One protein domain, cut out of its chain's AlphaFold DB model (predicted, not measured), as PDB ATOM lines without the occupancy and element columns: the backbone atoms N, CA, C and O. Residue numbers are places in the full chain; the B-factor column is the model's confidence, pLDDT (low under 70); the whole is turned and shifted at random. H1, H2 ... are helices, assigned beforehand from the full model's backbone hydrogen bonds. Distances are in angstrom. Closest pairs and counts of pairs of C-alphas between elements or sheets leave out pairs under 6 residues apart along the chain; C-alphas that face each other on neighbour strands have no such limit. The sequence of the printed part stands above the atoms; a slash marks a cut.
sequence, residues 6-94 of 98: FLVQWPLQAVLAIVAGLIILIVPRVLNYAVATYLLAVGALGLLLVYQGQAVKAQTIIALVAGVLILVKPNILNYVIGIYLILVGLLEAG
ATOM      1  N   PHE A   6      25.969  15.822 -45.440       60.56
ATOM      2  CA  PHE A   6      26.711  14.664 -44.931       60.56
ATOM      3  C   PHE A   6      27.978  14.326 -45.738       60.56
ATOM      4  O   PHE A   6      28.863  13.663 -45.212       60.56
ATOM      5  N   LEU A   7      28.101  14.779 -46.991       58.28
ATOM      6  CA  LEU A   7      29.339  14.665 -47.778       58.28
ATOM      7  C   LEU A   7      30.334  15.790 -47.460       58.28
ATOM      8  O   LEU A   7      31.516  15.665 -47.762       58.28
ATOM      9  N   VAL A   8      29.866  16.885 -46.851       60.91
ATOM     10  CA  VAL A   8      30.673  18.083 -46.567       60.91
ATOM     11  C   VAL A   8      31.338  18.019 -45.187       60.91
ATOM     12  O   VAL A   8      32.378  18.638 -44.982       60.91
ATOM     13  N   GLN A   9      30.795  17.242 -44.247       68.12
ATOM     14  CA  GLN A   9      31.322  17.114 -42.882       68.12
ATOM     15  C   GLN A   9      31.757  15.685 -42.570       68.12
ATOM     16  O   GLN A   9      31.360  15.114 -41.556       68.12
ATOM     17  N   TRP A  10      32.571  15.082 -43.440       70.56
ATOM     18  CA  TRP A  10      33.228  13.836 -43.055       70.56
ATOM     19  C   TRP A  10      34.130  14.127 -41.856       70.56
ATOM     20  O   TRP A  10      35.035  14.961 -41.968       70.56
ATOM     21  N   PRO A  11      33.877  13.495 -40.700       79.81
ATOM     22  CA  PRO A  11      34.663  13.769 -39.516       79.81
ATOM     23  C   PRO A  11      36.100  13.330 -39.801       79.81
ATOM     24  O   PRO A  11      36.339  12.254 -40.348       79.81
ATOM     25  N   LEU A  12      37.068  14.184 -39.460       82.19
ATOM     26  CA  LEU A  12      38.482  13.971 -39.789       82.19
ATOM     27  C   LEU A  12      38.979  12.586 -39.333       82.19
ATOM     28  O   LEU A  12      39.719  11.922 -40.049       82.19
ATOM     29  N   GLN A  13      38.499  12.132 -38.175       80.88
ATOM     30  CA  GLN A  13      38.710  10.790 -37.626       80.88
ATOM     31  C   GLN A  13      38.321   9.649 -38.586       80.88
ATOM     32  O   GLN A  13      39.121   8.735 -38.774       80.88
ATOM     33  N   ALA A  14      37.186   9.743 -39.286       82.69
ATOM     34  CA  ALA A  14      36.741   8.716 -40.227       82.69
ATOM     35  C   ALA A  14      37.669   8.635 -41.442       82.69
ATOM     36  O   ALA A  14      38.089   7.551 -41.848       82.69
ATOM     37  N   VAL A  15      38.039   9.795 -41.994       86.38
ATOM     38  CA  VAL A  15      38.983   9.879 -43.117       86.38
ATOM     39  C   VAL A  15      40.326   9.273 -42.715       86.38
ATOM     40  O   VAL A  15      40.870   8.441 -43.442       86.38
ATOM     41  N   LEU A  16      40.835   9.633 -41.534       88.38
ATOM     42  CA  LEU A  16      42.087   9.099 -41.005       88.38
ATOM     43  C   LEU A  16      42.027   7.580 -40.796       88.38
ATOM     44  O   LEU A  16      42.976   6.893 -41.172       88.38
ATOM     45  N   ALA A  17      40.931   7.043 -40.256       84.88
ATOM     46  CA  ALA A  17      40.763   5.608 -40.031       84.88
ATOM     47  C   ALA A  17      40.749   4.812 -41.346       84.88
ATOM     48  O   ALA A  17      41.472   3.822 -41.472       84.88
ATOM     49  N   ILE A  18      40.001   5.273 -42.355       86.75
ATOM     50  CA  ILE A  18      39.942   4.626 -43.675       86.75
ATOM     51  C   ILE A  18      41.314   4.664 -44.354       86.75
ATOM     52  O   ILE A  18      41.786   3.641 -44.854       86.75
ATOM     53  N   VAL A  19      41.976   5.826 -44.350       88.81
ATOM     54  CA  VAL A  19      43.305   5.997 -44.952       88.81
ATOM     55  C   VAL A  19      44.335   5.121 -44.240       88.81
ATOM     56  O   VAL A  19      45.081   4.407 -44.906       88.81
ATOM     57  N   ALA A  20      44.345   5.098 -42.905       85.38
ATOM     58  CA  ALA A  20      45.226   4.229 -42.131       85.38
ATOM     59  C   ALA A  20      44.956   2.741 -42.410       85.38
ATOM     60  O   ALA A  20      45.901   1.981 -42.612       85.38
ATOM     61  N   GLY A  21      43.686   2.329 -42.490       84.56
ATOM     62  CA  GLY A  21      43.292   0.964 -42.841       84.56
ATOM     63  C   GLY A  21      43.787   0.551 -44.229       84.56
ATOM     64  O   GLY A  21      44.425  -0.491 -44.369       84.56
ATOM     65  N   LEU A  22      43.590   1.399 -45.242       85.62
ATOM     66  CA  LEU A  22      44.109   1.179 -46.597       85.62
ATOM     67  C   LEU A  22      45.641   1.122 -46.631       85.62
ATOM     68  O   LEU A  22      46.206   0.231 -47.263       85.62
ATOM     69  N   ILE A  23      46.321   2.028 -45.923       84.19
ATOM     70  CA  ILE A  23      47.785   2.028 -45.820       84.19
ATOM     71  C   ILE A  23      48.278   0.734 -45.168       84.19
ATOM     72  O   ILE A  23      49.242   0.156 -45.656       84.19
ATOM     73  N   ILE A  24      47.617   0.237 -44.121       83.75
ATOM     74  CA  ILE A  24      47.967  -1.036 -43.470       83.75
ATOM     75  C   ILE A  24      47.737  -2.227 -44.411       83.75
ATOM     76  O   ILE A  24      48.531  -3.169 -44.400       83.75
ATOM     77  N   LEU A  25      46.704  -2.186 -45.260       79.56
ATOM     78  CA  LEU A  25      46.491  -3.210 -46.289       79.56
ATOM     79  C   LEU A  25      47.588  -3.189 -47.367       79.56
ATOM     80  O   LEU A  25      48.046  -4.251 -47.783       79.56
ATOM     81  N   ILE A  26      48.015  -2.002 -47.814       79.38
ATOM     82  CA  ILE A  26      48.996  -1.831 -48.903       79.38
ATOM     83  C   ILE A  26      50.438  -2.028 -48.404       79.38
ATOM     84  O   ILE A  26      51.252  -2.663 -49.076       79.38
ATOM     85  N   VAL A  27      50.762  -1.514 -47.215       77.81
ATOM     86  CA  VAL A  27      52.085  -1.576 -46.575       77.81
ATOM     87  C   VAL A  27      51.972  -2.289 -45.217       77.81
ATOM     88  O   VAL A  27      52.091  -1.678 -44.154       77.81
ATOM     89  N   PRO A  28      51.807  -3.623 -45.229       72.56
ATOM     90  CA  PRO A  28      51.525  -4.424 -44.036       72.56
ATOM     91  C   PRO A  28      52.640  -4.442 -42.976       72.56
ATOM     92  O   PRO A  28      52.457  -4.915 -41.856       72.56
ATOM     93  N   ARG A  29      53.863  -4.031 -43.308       79.44
ATOM     94  CA  ARG A  29      55.027  -4.492 -42.535       79.44
ATOM     95  C   ARG A  29      55.186  -3.807 -41.175       79.44
ATOM     96  O   ARG A  29      55.609  -4.461 -40.228       79.44
ATOM     97  N   VAL A  30      54.825  -2.528 -41.064       79.62
ATOM     98  CA  VAL A  30      55.114  -1.706 -39.870       79.62
ATOM     99  C   VAL A  30      54.404  -2.236 -38.622       79.62
ATOM    100  O   VAL A  30      55.026  -2.400 -37.574       79.62
ATOM    101  N   LEU A  31      53.119  -2.559 -38.745       82.62
ATOM    102  CA  LEU A  31      52.294  -3.000 -37.624       82.62
ATOM    103  C   LEU A  31      52.739  -4.363 -37.081       82.62
ATOM    104  O   LEU A  31      52.851  -4.546 -35.872       82.62
ATOM    105  N   ASN A  32      53.096  -5.289 -37.968       85.94
ATOM    106  CA  ASN A  32      53.606  -6.597 -37.564       85.94
ATOM    107  C   ASN A  32      54.921  -6.518 -36.814       85.94
ATOM    108  O   ASN A  32      55.095  -7.237 -35.836       85.94
ATOM    109  N   TYR A  33      55.842  -5.654 -37.247       86.44
ATOM    110  CA  TYR A  33      57.100  -5.475 -36.531       86.44
ATOM    111  C   TYR A  33      56.865  -4.898 -35.138       86.44
ATOM    112  O   TYR A  33      57.469  -5.383 -34.182       86.44
ATOM    113  N   ALA A  34      55.952  -3.933 -34.999       87.75
ATOM    114  CA  ALA A  34      55.593  -3.378 -33.699       87.75
ATOM    115  C   ALA A  34      55.007  -4.454 -32.767       87.75
ATOM    116  O   ALA A  34      55.493  -4.638 -31.650       87.75
ATOM    117  N   VAL A  35      54.017  -5.219 -33.241       89.88
ATOM    118  CA  VAL A  35      53.366  -6.258 -32.428       89.88
ATOM    119  C   VAL A  35      54.307  -7.420 -32.118       89.88
ATOM    120  O   VAL A  35      54.355  -7.869 -30.974       89.88
ATOM    121  N   ALA A  36      55.102  -7.883 -33.084       90.94
ATOM    122  CA  ALA A  36      56.085  -8.935 -32.845       90.94
ATOM    123  C   ALA A  36      57.133  -8.508 -31.815       90.94
ATOM    124  O   ALA A  36      57.412  -9.260 -30.884       90.94
ATOM    125  N   THR A  37      57.670  -7.291 -31.938       92.50
ATOM    126  CA  THR A  37      58.647  -6.756 -30.979       92.50
ATOM    127  C   THR A  37      58.051  -6.688 -29.577       92.50
ATOM    128  O   THR A  37      58.686  -7.125 -28.620       92.50
ATOM    129  N   TYR A  38      56.810  -6.212 -29.452       93.94
ATOM    130  CA  TYR A  38      56.102  -6.174 -28.176       93.94
ATOM    131  C   TYR A  38      55.927  -7.571 -27.564       93.94
ATOM    132  O   TYR A  38      56.284  -7.793 -26.407       93.94
ATOM    133  N   LEU A  39      55.425  -8.536 -28.338       93.31
ATOM    134  CA  LEU A  39      55.197  -9.899 -27.857       93.31
ATOM    135  C   LEU A  39      56.502 -10.599 -27.470       93.31
ATOM    136  O   LEU A  39      56.553 -11.278 -26.444       93.31
ATOM    137  N   LEU A  40      57.575 -10.390 -28.234       95.31
ATOM    138  CA  LEU A  40      58.894 -10.908 -27.890       95.31
ATOM    139  C   LEU A  40      59.461 -10.253 -26.628       95.31
ATOM    140  O   LEU A  40      60.030 -10.963 -25.805       95.31
ATOM    141  N   ALA A  41      59.268  -8.949 -26.424       96.88
ATOM    142  CA  ALA A  41      59.689  -8.273 -25.198       96.88
ATOM    143  C   ALA A  41      58.944  -8.820 -23.969       96.88
ATOM    144  O   ALA A  41      59.571  -9.178 -22.972       96.88
ATOM    145  N   VAL A  42      57.617  -8.968 -24.052       95.75
ATOM    146  CA  VAL A  42      56.802  -9.568 -22.980       95.75
ATOM    147  C   VAL A  42      57.209 -11.021 -22.723       95.75
ATOM    148  O   VAL A  42      57.336 -11.437 -21.571       95.75
ATOM    149  N   GLY A  43      57.453 -11.790 -23.784       95.38
ATOM    150  CA  GLY A  43      57.959 -13.153 -23.699       95.38
ATOM    151  C   GLY A  43      59.325 -13.232 -23.010       95.38
ATOM    152  O   GLY A  43      59.502 -14.027 -22.092       95.38
ATOM    153  N   ALA A  44      60.266 -12.367 -23.388       96.25
ATOM    154  CA  ALA A  44      61.597 -12.292 -22.792       96.25
ATOM    155  C   ALA A  44      61.548 -11.904 -21.305       96.25
ATOM    156  O   ALA A  44      62.219 -12.531 -20.486       96.25
ATOM    157  N   LEU A  45      60.700 -10.940 -20.928       95.19
ATOM    158  CA  LEU A  45      60.449 -10.609 -19.521       95.19
ATOM    159  C   LEU A  45      59.853 -11.801 -18.762       95.19
ATOM    160  O   LEU A  45      60.257 -12.087 -17.639       95.19
ATOM    161  N   GLY A  46      58.932 -12.537 -19.384       93.31
ATOM    162  CA  GLY A  46      58.391 -13.769 -18.821       93.31
ATOM    163  C   GLY A  46      59.464 -14.834 -18.578       93.31
ATOM    164  O   GLY A  46      59.469 -15.452 -17.519       93.31
ATOM    165  N   LEU A  47      60.409 -15.014 -19.506       93.94
ATOM    166  CA  LEU A  47      61.548 -15.921 -19.321       93.94
ATOM    167  C   LEU A  47      62.479 -15.458 -18.198       93.94
ATOM    168  O   LEU A  47      62.964 -16.289 -17.434       93.94
ATOM    169  N   LEU A  48      62.693 -14.149 -18.056       95.19
ATOM    170  CA  LEU A  48      63.475 -13.589 -16.955       95.19
ATOM    171  C   LEU A  48      62.831 -13.898 -15.595       95.19
ATOM    172  O   LEU A  48      63.535 -14.239 -14.646       95.19
ATOM    173  N   LEU A  49      61.502 -13.814 -15.497       92.44
ATOM    174  CA  LEU A  49      60.766 -14.204 -14.290       92.44
ATOM    175  C   LEU A  49      60.920 -15.703 -14.001       92.44
ATOM    176  O   LEU A  49      61.142 -16.085 -12.854       92.44
ATOM    177  N   VAL A  50      60.859 -16.546 -15.035       93.81
ATOM    178  CA  VAL A  50      61.081 -17.996 -14.904       93.81
ATOM    179  C   VAL A  50      62.501 -18.298 -14.422       93.81
ATOM    180  O   VAL A  50      62.678 -19.130 -13.536       93.81
ATOM    181  N   TYR A  51      63.507 -17.581 -14.931       93.88
ATOM    182  CA  TYR A  51      64.892 -17.699 -14.464       93.88
ATOM    183  C   TYR A  51      65.047 -17.340 -12.976       93.88
ATOM    184  O   TYR A  51      65.852 -17.944 -12.275       93.88
ATOM    185  N   GLN A  52      64.230 -16.415 -12.463       93.88
ATOM    186  CA  GLN A  52      64.167 -16.072 -11.034       93.88
ATOM    187  C   GLN A  52      63.390 -17.102 -10.185       93.88
ATOM    188  O   GLN A  52      63.116 -16.852  -9.013       93.88
ATOM    189  N   GLY A  53      63.018 -18.255 -10.752       92.94
ATOM    190  CA  GLY A  53      62.309 -19.331 -10.056       92.94
ATOM    191  C   GLY A  53      60.783 -19.197 -10.055       92.94
ATOM    192  O   GLY A  53      60.109 -19.954  -9.359       92.94
ATOM    193  N   GLN A  54      60.209 -18.256 -10.817       92.25
ATOM    194  CA  GLN A  54      58.755 -18.185 -10.996       92.25
ATOM    195  C   GLN A  54      58.260 -19.326 -11.897       92.25
ATOM    196  O   GLN A  54      58.940 -19.758 -12.826       92.25
ATOM    197  N   ALA A  55      57.027 -19.779 -11.667       91.50
ATOM    198  CA  ALA A  55      56.389 -20.750 -12.546       91.50
ATOM    199  C   ALA A  55      56.176 -20.175 -13.958       91.50
ATOM    200  O   ALA A  55      55.826 -19.001 -14.128       91.50
ATOM    201  N   VAL A  56      56.336 -21.022 -14.977       92.31
ATOM    202  CA  VAL A  56      56.073 -20.648 -16.371       92.31
ATOM    203  C   VAL A  56      54.589 -20.335 -16.537       92.31
ATOM    204  O   VAL A  56      53.729 -21.197 -16.360       92.31
ATOM    205  N   LYS A  57      54.284 -19.093 -16.916       93.50
ATOM    206  CA  LYS A  57      52.924 -18.690 -17.273       93.50
ATOM    207  C   LYS A  57      52.662 -19.034 -18.733       93.50
ATOM    208  O   LYS A  57      53.503 -18.778 -19.595       93.50
ATOM    209  N   ALA A  58      51.457 -19.520 -19.031       91.62
ATOM    210  CA  ALA A  58      51.023 -19.768 -20.408       91.62
ATOM    211  C   ALA A  58      51.204 -18.526 -21.300       91.62
ATOM    212  O   ALA A  58      51.620 -18.639 -22.447       91.62
ATOM    213  N   GLN A  59      50.989 -17.332 -20.738       91.06
ATOM    214  CA  GLN A  59      51.202 -16.054 -21.416       91.06
ATOM    215  C   GLN A  59      52.623 -15.898 -21.983       91.06
ATOM    216  O   GLN A  59      52.769 -15.381 -23.085       91.06
ATOM    217  N   THR A  60      53.663 -16.355 -21.278       92.00
ATOM    218  CA  THR A  60      55.056 -16.272 -21.744       92.00
ATOM    219  C   THR A  60      55.262 -17.109 -23.000       92.00
ATOM    220  O   THR A  60      55.822 -16.628 -23.983       92.00
ATOM    221  N   ILE A  61      54.754 -18.343 -22.986       93.88
ATOM    222  CA  ILE A  61      54.843 -19.263 -24.122       93.88
ATOM    223  C   ILE A  61      54.058 -18.699 -25.308       93.88
ATOM    224  O   ILE A  61      54.590 -18.602 -26.410       93.88
ATOM    225  N   ILE A  62      52.815 -18.268 -25.071       94.44
ATOM    226  CA  ILE A  62      51.944 -17.700 -26.105       94.44
ATOM    227  C   ILE A  62      52.588 -16.461 -26.733       94.44
ATOM    228  O   ILE A  62      52.602 -16.350 -27.954       94.44
ATOM    229  N   ALA A  63      53.157 -15.557 -25.930       92.69
ATOM    230  CA  ALA A  63      53.787 -14.337 -26.425       92.69
ATOM    231  C   ALA A  63      55.020 -14.631 -27.294       92.69
ATOM    232  O   ALA A  63      55.141 -14.082 -28.386       92.69
ATOM    233  N   LEU A  64      55.898 -15.545 -26.867       94.50
ATOM    234  CA  LEU A  64      57.069 -15.938 -27.657       94.50
ATOM    235  C   LEU A  64      56.668 -16.608 -28.972       94.50
ATOM    236  O   LEU A  64      57.146 -16.217 -30.035       94.50
ATOM    237  N   VAL A  65      55.761 -17.588 -28.908       93.75
ATOM    238  CA  VAL A  65      55.297 -18.323 -30.089       93.75
ATOM    239  C   VAL A  65      54.601 -17.375 -31.062       93.75
ATOM    240  O   VAL A  65      54.957 -17.344 -32.236       93.75
ATOM    241  N   ALA A  66      53.669 -16.549 -30.589       89.75
ATOM    242  CA  ALA A  66      52.976 -15.581 -31.431       89.75
ATOM    243  C   ALA A  66      53.935 -14.531 -32.016       89.75
ATOM    244  O   ALA A  66      53.847 -14.234 -33.204       89.75
ATOM    245  N   GLY A  67      54.887 -14.016 -31.231       90.69
ATOM    246  CA  GLY A  67      55.888 -13.056 -31.702       90.69
ATOM    247  C   GLY A  67      56.763 -13.616 -32.828       90.69
ATOM    248  O   GLY A  67      56.922 -12.969 -33.864       90.69
ATOM    249  N   VAL A  68      57.261 -14.849 -32.677       91.25
ATOM    250  CA  VAL A  68      58.024 -15.545 -33.729       91.25
ATOM    251  C   VAL A  68      57.145 -15.836 -34.949       91.25
ATOM    252  O   VAL A  68      57.559 -15.583 -36.078       91.25
ATOM    253  N   LEU A  69      55.916 -16.316 -34.750       88.00
ATOM    254  CA  LEU A  69      54.993 -16.605 -35.850       88.00
ATOM    255  C   LEU A  69      54.640 -15.354 -36.663       88.00
ATOM    256  O   LEU A  69      54.562 -15.440 -37.887       88.00
ATOM    257  N   ILE A  70      54.475 -14.193 -36.021       87.62
ATOM    258  CA  ILE A  70      54.218 -12.919 -36.711       87.62
ATOM    259  C   ILE A  70      55.440 -12.478 -37.528       87.62
ATOM    260  O   ILE A  70      55.269 -11.971 -38.635       87.62
ATOM    261  N   LEU A  71      56.663 -12.711 -37.040       84.94
ATOM    262  CA  LEU A  71      57.880 -12.461 -37.825       84.94
ATOM    263  C   LEU A  71      57.967 -13.369 -39.056       84.94
ATOM    264  O   LEU A  71      58.340 -12.903 -40.131       84.94
ATOM    265  N   VAL A  72      57.608 -14.648 -38.911       85.38
ATOM    266  CA  VAL A  72      57.657 -15.636 -40.000       85.38
ATOM    267  C   VAL A  72      56.549 -15.400 -41.028       85.38
ATOM    268  O   VAL A  72      56.790 -15.477 -42.232       85.38
ATOM    269  N   LYS A  73      55.324 -15.109 -40.577       83.38
ATOM    270  CA  LYS A  73      54.152 -14.911 -41.438       83.38
ATOM    271  C   LYS A  73      53.370 -13.650 -41.030       83.38
ATOM    272  O   LYS A  73      52.303 -13.749 -40.423       83.38
ATOM    273  N   PRO A  74      53.851 -12.464 -41.438       76.06
ATOM    274  CA  PRO A  74      53.302 -11.172 -41.016       76.06
ATOM    275  C   PRO A  74      51.843 -10.917 -41.431       76.06
ATOM    276  O   PRO A  74      51.130 -10.141 -40.807       76.06
ATOM    277  N   ASN A  75      51.359 -11.536 -42.504       77.44
ATOM    278  CA  ASN A  75      50.187 -10.995 -43.200       77.44
ATOM    279  C   ASN A  75      48.858 -11.111 -42.426       77.44
ATOM    280  O   ASN A  75      47.963 -10.310 -42.667       77.44
ATOM    281  N   ILE A  76      48.720 -12.060 -41.493       74.00
ATOM    282  CA  ILE A  76      47.433 -12.354 -40.831       74.00
ATOM    283  C   ILE A  76      46.938 -11.176 -39.980       74.00
ATOM    284  O   ILE A  76      45.760 -10.830 -40.032       74.00
ATOM    285  N   LEU A  77      47.830 -10.535 -39.225       78.75
ATOM    286  CA  LEU A  77      47.456  -9.491 -38.273       78.75
ATOM    287  C   LEU A  77      46.963  -8.212 -38.972       78.75
ATOM    288  O   LEU A  77      45.995  -7.592 -38.534       78.75
ATOM    289  N   ASN A  78      47.570  -7.854 -40.103       82.12
ATOM    290  CA  ASN A  78      47.174  -6.656 -40.844       82.12
ATOM    291  C   ASN A  78      45.822  -6.776 -41.514       82.12
ATOM    292  O   ASN A  78      45.135  -5.768 -41.636       82.12
ATOM    293  N   TYR A  79      45.428  -7.977 -41.945       83.00
ATOM    294  CA  TYR A  79      44.087  -8.163 -42.489       83.00
ATOM    295  C   TYR A  79      43.039  -7.867 -41.419       83.00
ATOM    296  O   TYR A  79      42.100  -7.124 -41.682       83.00
ATOM    297  N   VAL A  80      43.240  -8.367 -40.197       84.44
ATOM    298  CA  VAL A  80      42.313  -8.130 -39.081       84.44
ATOM    299  C   VAL A  80      42.236  -6.641 -38.737       84.44
ATOM    300  O   VAL A  80      41.144  -6.078 -38.687       84.44
ATOM    301  N   ILE A  81      43.382  -5.986 -38.537       85.50
ATOM    302  CA  ILE A  81      43.414  -4.584 -38.092       85.50
ATOM    303  C   ILE A  81      42.980  -3.632 -39.211       85.50
ATOM    304  O   ILE A  81      42.243  -2.680 -38.970       85.50
ATOM    305  N   GLY A  82      43.393  -3.903 -40.443       86.19
ATOM    306  CA  GLY A  82      43.015  -3.108 -41.600       86.19
ATOM    307  C   GLY A  82      41.518  -3.169 -41.899       86.19
ATOM    308  O   GLY A  82      40.899  -2.126 -42.087       86.19
ATOM    309  N   ILE A  83      40.912  -4.364 -41.859       88.19
ATOM    310  CA  ILE A  83      39.452  -4.514 -41.982       88.19
ATOM    311  C   ILE A  83      38.746  -3.764 -40.848       88.19
ATOM    312  O   ILE A  83      37.794  -3.034 -41.110       88.19
ATOM    313  N   TYR A  84      39.231  -3.888 -39.609       90.88
ATOM    314  CA  TYR A  84      38.664  -3.172 -38.467       90.88
ATOM    315  C   TYR A  84      38.660  -1.649 -38.674       90.88
ATOM    316  O   TYR A  84      37.614  -1.021 -38.534       90.88
ATOM    317  N   LEU A  85      39.792  -1.056 -39.065       88.38
ATOM    318  CA  LEU A  85      39.898   0.391 -39.292       88.38
ATOM    319  C   LEU A  85      39.010   0.876 -40.445       88.38
ATOM    320  O   LEU A  85      38.406   1.942 -40.346       88.38
ATOM    321  N   ILE A  86      38.886   0.076 -41.508       88.75
ATOM    322  CA  ILE A  86      37.973   0.367 -42.619       88.75
ATOM    323  C   ILE A  86      36.518   0.371 -42.130       88.75
ATOM    324  O   ILE A  86      35.781   1.309 -42.425       88.75
ATOM    325  N   LEU A  87      36.106  -0.642 -41.360       90.44
ATOM    326  CA  LEU A  87      34.746  -0.736 -40.826       90.44
ATOM    327  C   LEU A  87      34.426   0.415 -39.868       90.44
ATOM    328  O   LEU A  87      33.385   1.048 -40.016       90.44
ATOM    329  N   VAL A  88      35.325   0.727 -38.931       88.06
ATOM    330  CA  VAL A  88      35.160   1.857 -38.003       88.06
ATOM    331  C   VAL A  88      35.048   3.173 -38.767       88.06
ATOM    332  O   VAL A  88      34.129   3.948 -38.516       88.06
ATOM    333  N   GLY A  89      35.909   3.401 -39.758       86.88
ATOM    334  CA  GLY A  89      35.848   4.609 -40.574       86.88
ATOM    335  C   GLY A  89      34.551   4.737 -41.383       86.88
ATOM    336  O   GLY A  89      33.994   5.827 -41.484       86.88
ATOM    337  N   LEU A  90      34.015   3.629 -41.904       87.50
ATOM    338  CA  LEU A  90      32.720   3.604 -42.597       87.50
ATOM    339  C   LEU A  90      31.532   3.887 -41.659       87.50
ATOM    340  O   LEU A  90      30.556   4.514 -42.083       87.50
ATOM    341  N   LEU A  91      31.612   3.440 -40.403       87.12
ATOM    342  CA  LEU A  91      30.611   3.722 -39.371       87.12
ATOM    343  C   LEU A  91      30.644   5.192 -38.950       87.12
ATOM    344  O   LEU A  91      29.608   5.853 -38.922       87.12
ATOM    345  N   GLU A  92      31.834   5.731 -38.687       84.62
ATOM    346  CA  GLU A  92      32.009   7.133 -38.298       84.62
ATOM    347  C   GLU A  92      31.636   8.111 -39.417       84.62
ATOM    348  O   GLU A  92      31.102   9.186 -39.147       84.62
ATOM    349  N   ALA A  93      31.859   7.737 -40.679       82.50
ATOM    350  CA  ALA A  93      31.404   8.511 -41.831       82.50
ATOM    351  C   ALA A  93      29.868   8.489 -42.008       82.50
ATOM    352  O   ALA A  93      29.339   9.184 -42.874       82.50
ATOM    353  N   GLY A  94      29.136   7.684 -41.227       80.75
ATOM    354  CA  GLY A  94      27.683   7.533 -41.333       80.75
ATOM    355  C   GLY A  94      27.218   6.815 -42.606       80.75
ATOM    356  O   GLY A  94      26.027   6.869 -42.929       80.75
TER     357      GLY A  94
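What this domain is: This is residues 6 to 94 of the 98 residues of an uncharacterized protein of Thiocapsa sp. KS1 (UniProt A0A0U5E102). Two pairs of antiparallel helices form the two arms of a wide V: H2 and H3 lie side by side as a helical hairpin in one arm, and H1 and H4 lie side by side in the other. The arms meet near helix ends, where the chain passes from H1 to H2 and from H3 back to H4, and the first and last printed residues are both at the far end of the H1 and H4 arm. The printed part has 89 residues with four named helices, H1, H2, H3 and H4 in that order along the chain, and no named strand; the class is all helix. The whole is only just loose, close to extended, with a radius of gyration of the C-alphas of 17.7 A, and the C-alphas span 61 by 22 by 15 A along their three main axes.

How they stand to each other: The longest helix, H2, residues 29 to 51, touches H3, residues 58 to 72. The closest C-alphas of the two are those of Ala 36 and Gly 67, 4.3 A apart. They form a hairpin and run opposite ways at a shallow tilt of 34 degrees, only just short of steep. H4, residues 75 to 92, touches H2 only at their ends, with residues 75 to 78 of H4 and 31 to 32 of H2 alone. The closest C-alphas there are those of Asn 32 and Leu 77, 6.8 A apart, and the two helices run opposite ways at a steep tilt of 62 degrees. H1, residues 12 to 26, touches H4, with the C-alphas of Ala 14 and Gly 89 the closest at 4.2 A. H1 and H4 run opposite ways at a shallow tilt of 22 degrees. H1 and H2 are close but not clearly touching, about perpendicular at 82 degrees; their closest C-alphas are those of Ile 24 and Leu 31, 7.5 A apart. H3 and H4 are also close but not clearly touching, about perpendicular at 86 degrees, with the C-alphas of Ile 70 and Leu 77 the closest at 7.7 A. H1 and H3 are apart. Every O i to N i+4 pair is within hydrogen-bond range in H1, H2 and H3; in H4, 12 of 14 are.

Where its parts are: H2 has 23 residues and measures 32.6 A from C-alpha 29 at (55.027, -4.492, -42.535) to C-alpha 51. H3, 15 residues, measures 21.1 A. H4, 18 residues, measures 26.1 A and ends with C-alpha 92 at (32.009, 7.133, -38.298). H1, 15 residues, measures 21.1 A and begins with C-alpha 12 at (38.482, 13.971, -39.789).

The domain as a whole: The two C-alphas farthest apart are those of Val 8 and Gly 53, at 61.1 A, while the first and last printed C-alphas, Phe 6 and Gly 94, are 8.0 A apart. The links H1 to H2 and H3 to H4 are tight, with 2 residues each, and H2 to H3 is a short link of 6 residues. The printed part has no cut. Its mean pLDDT is 86.3, and residues 6 to 9 are under 70.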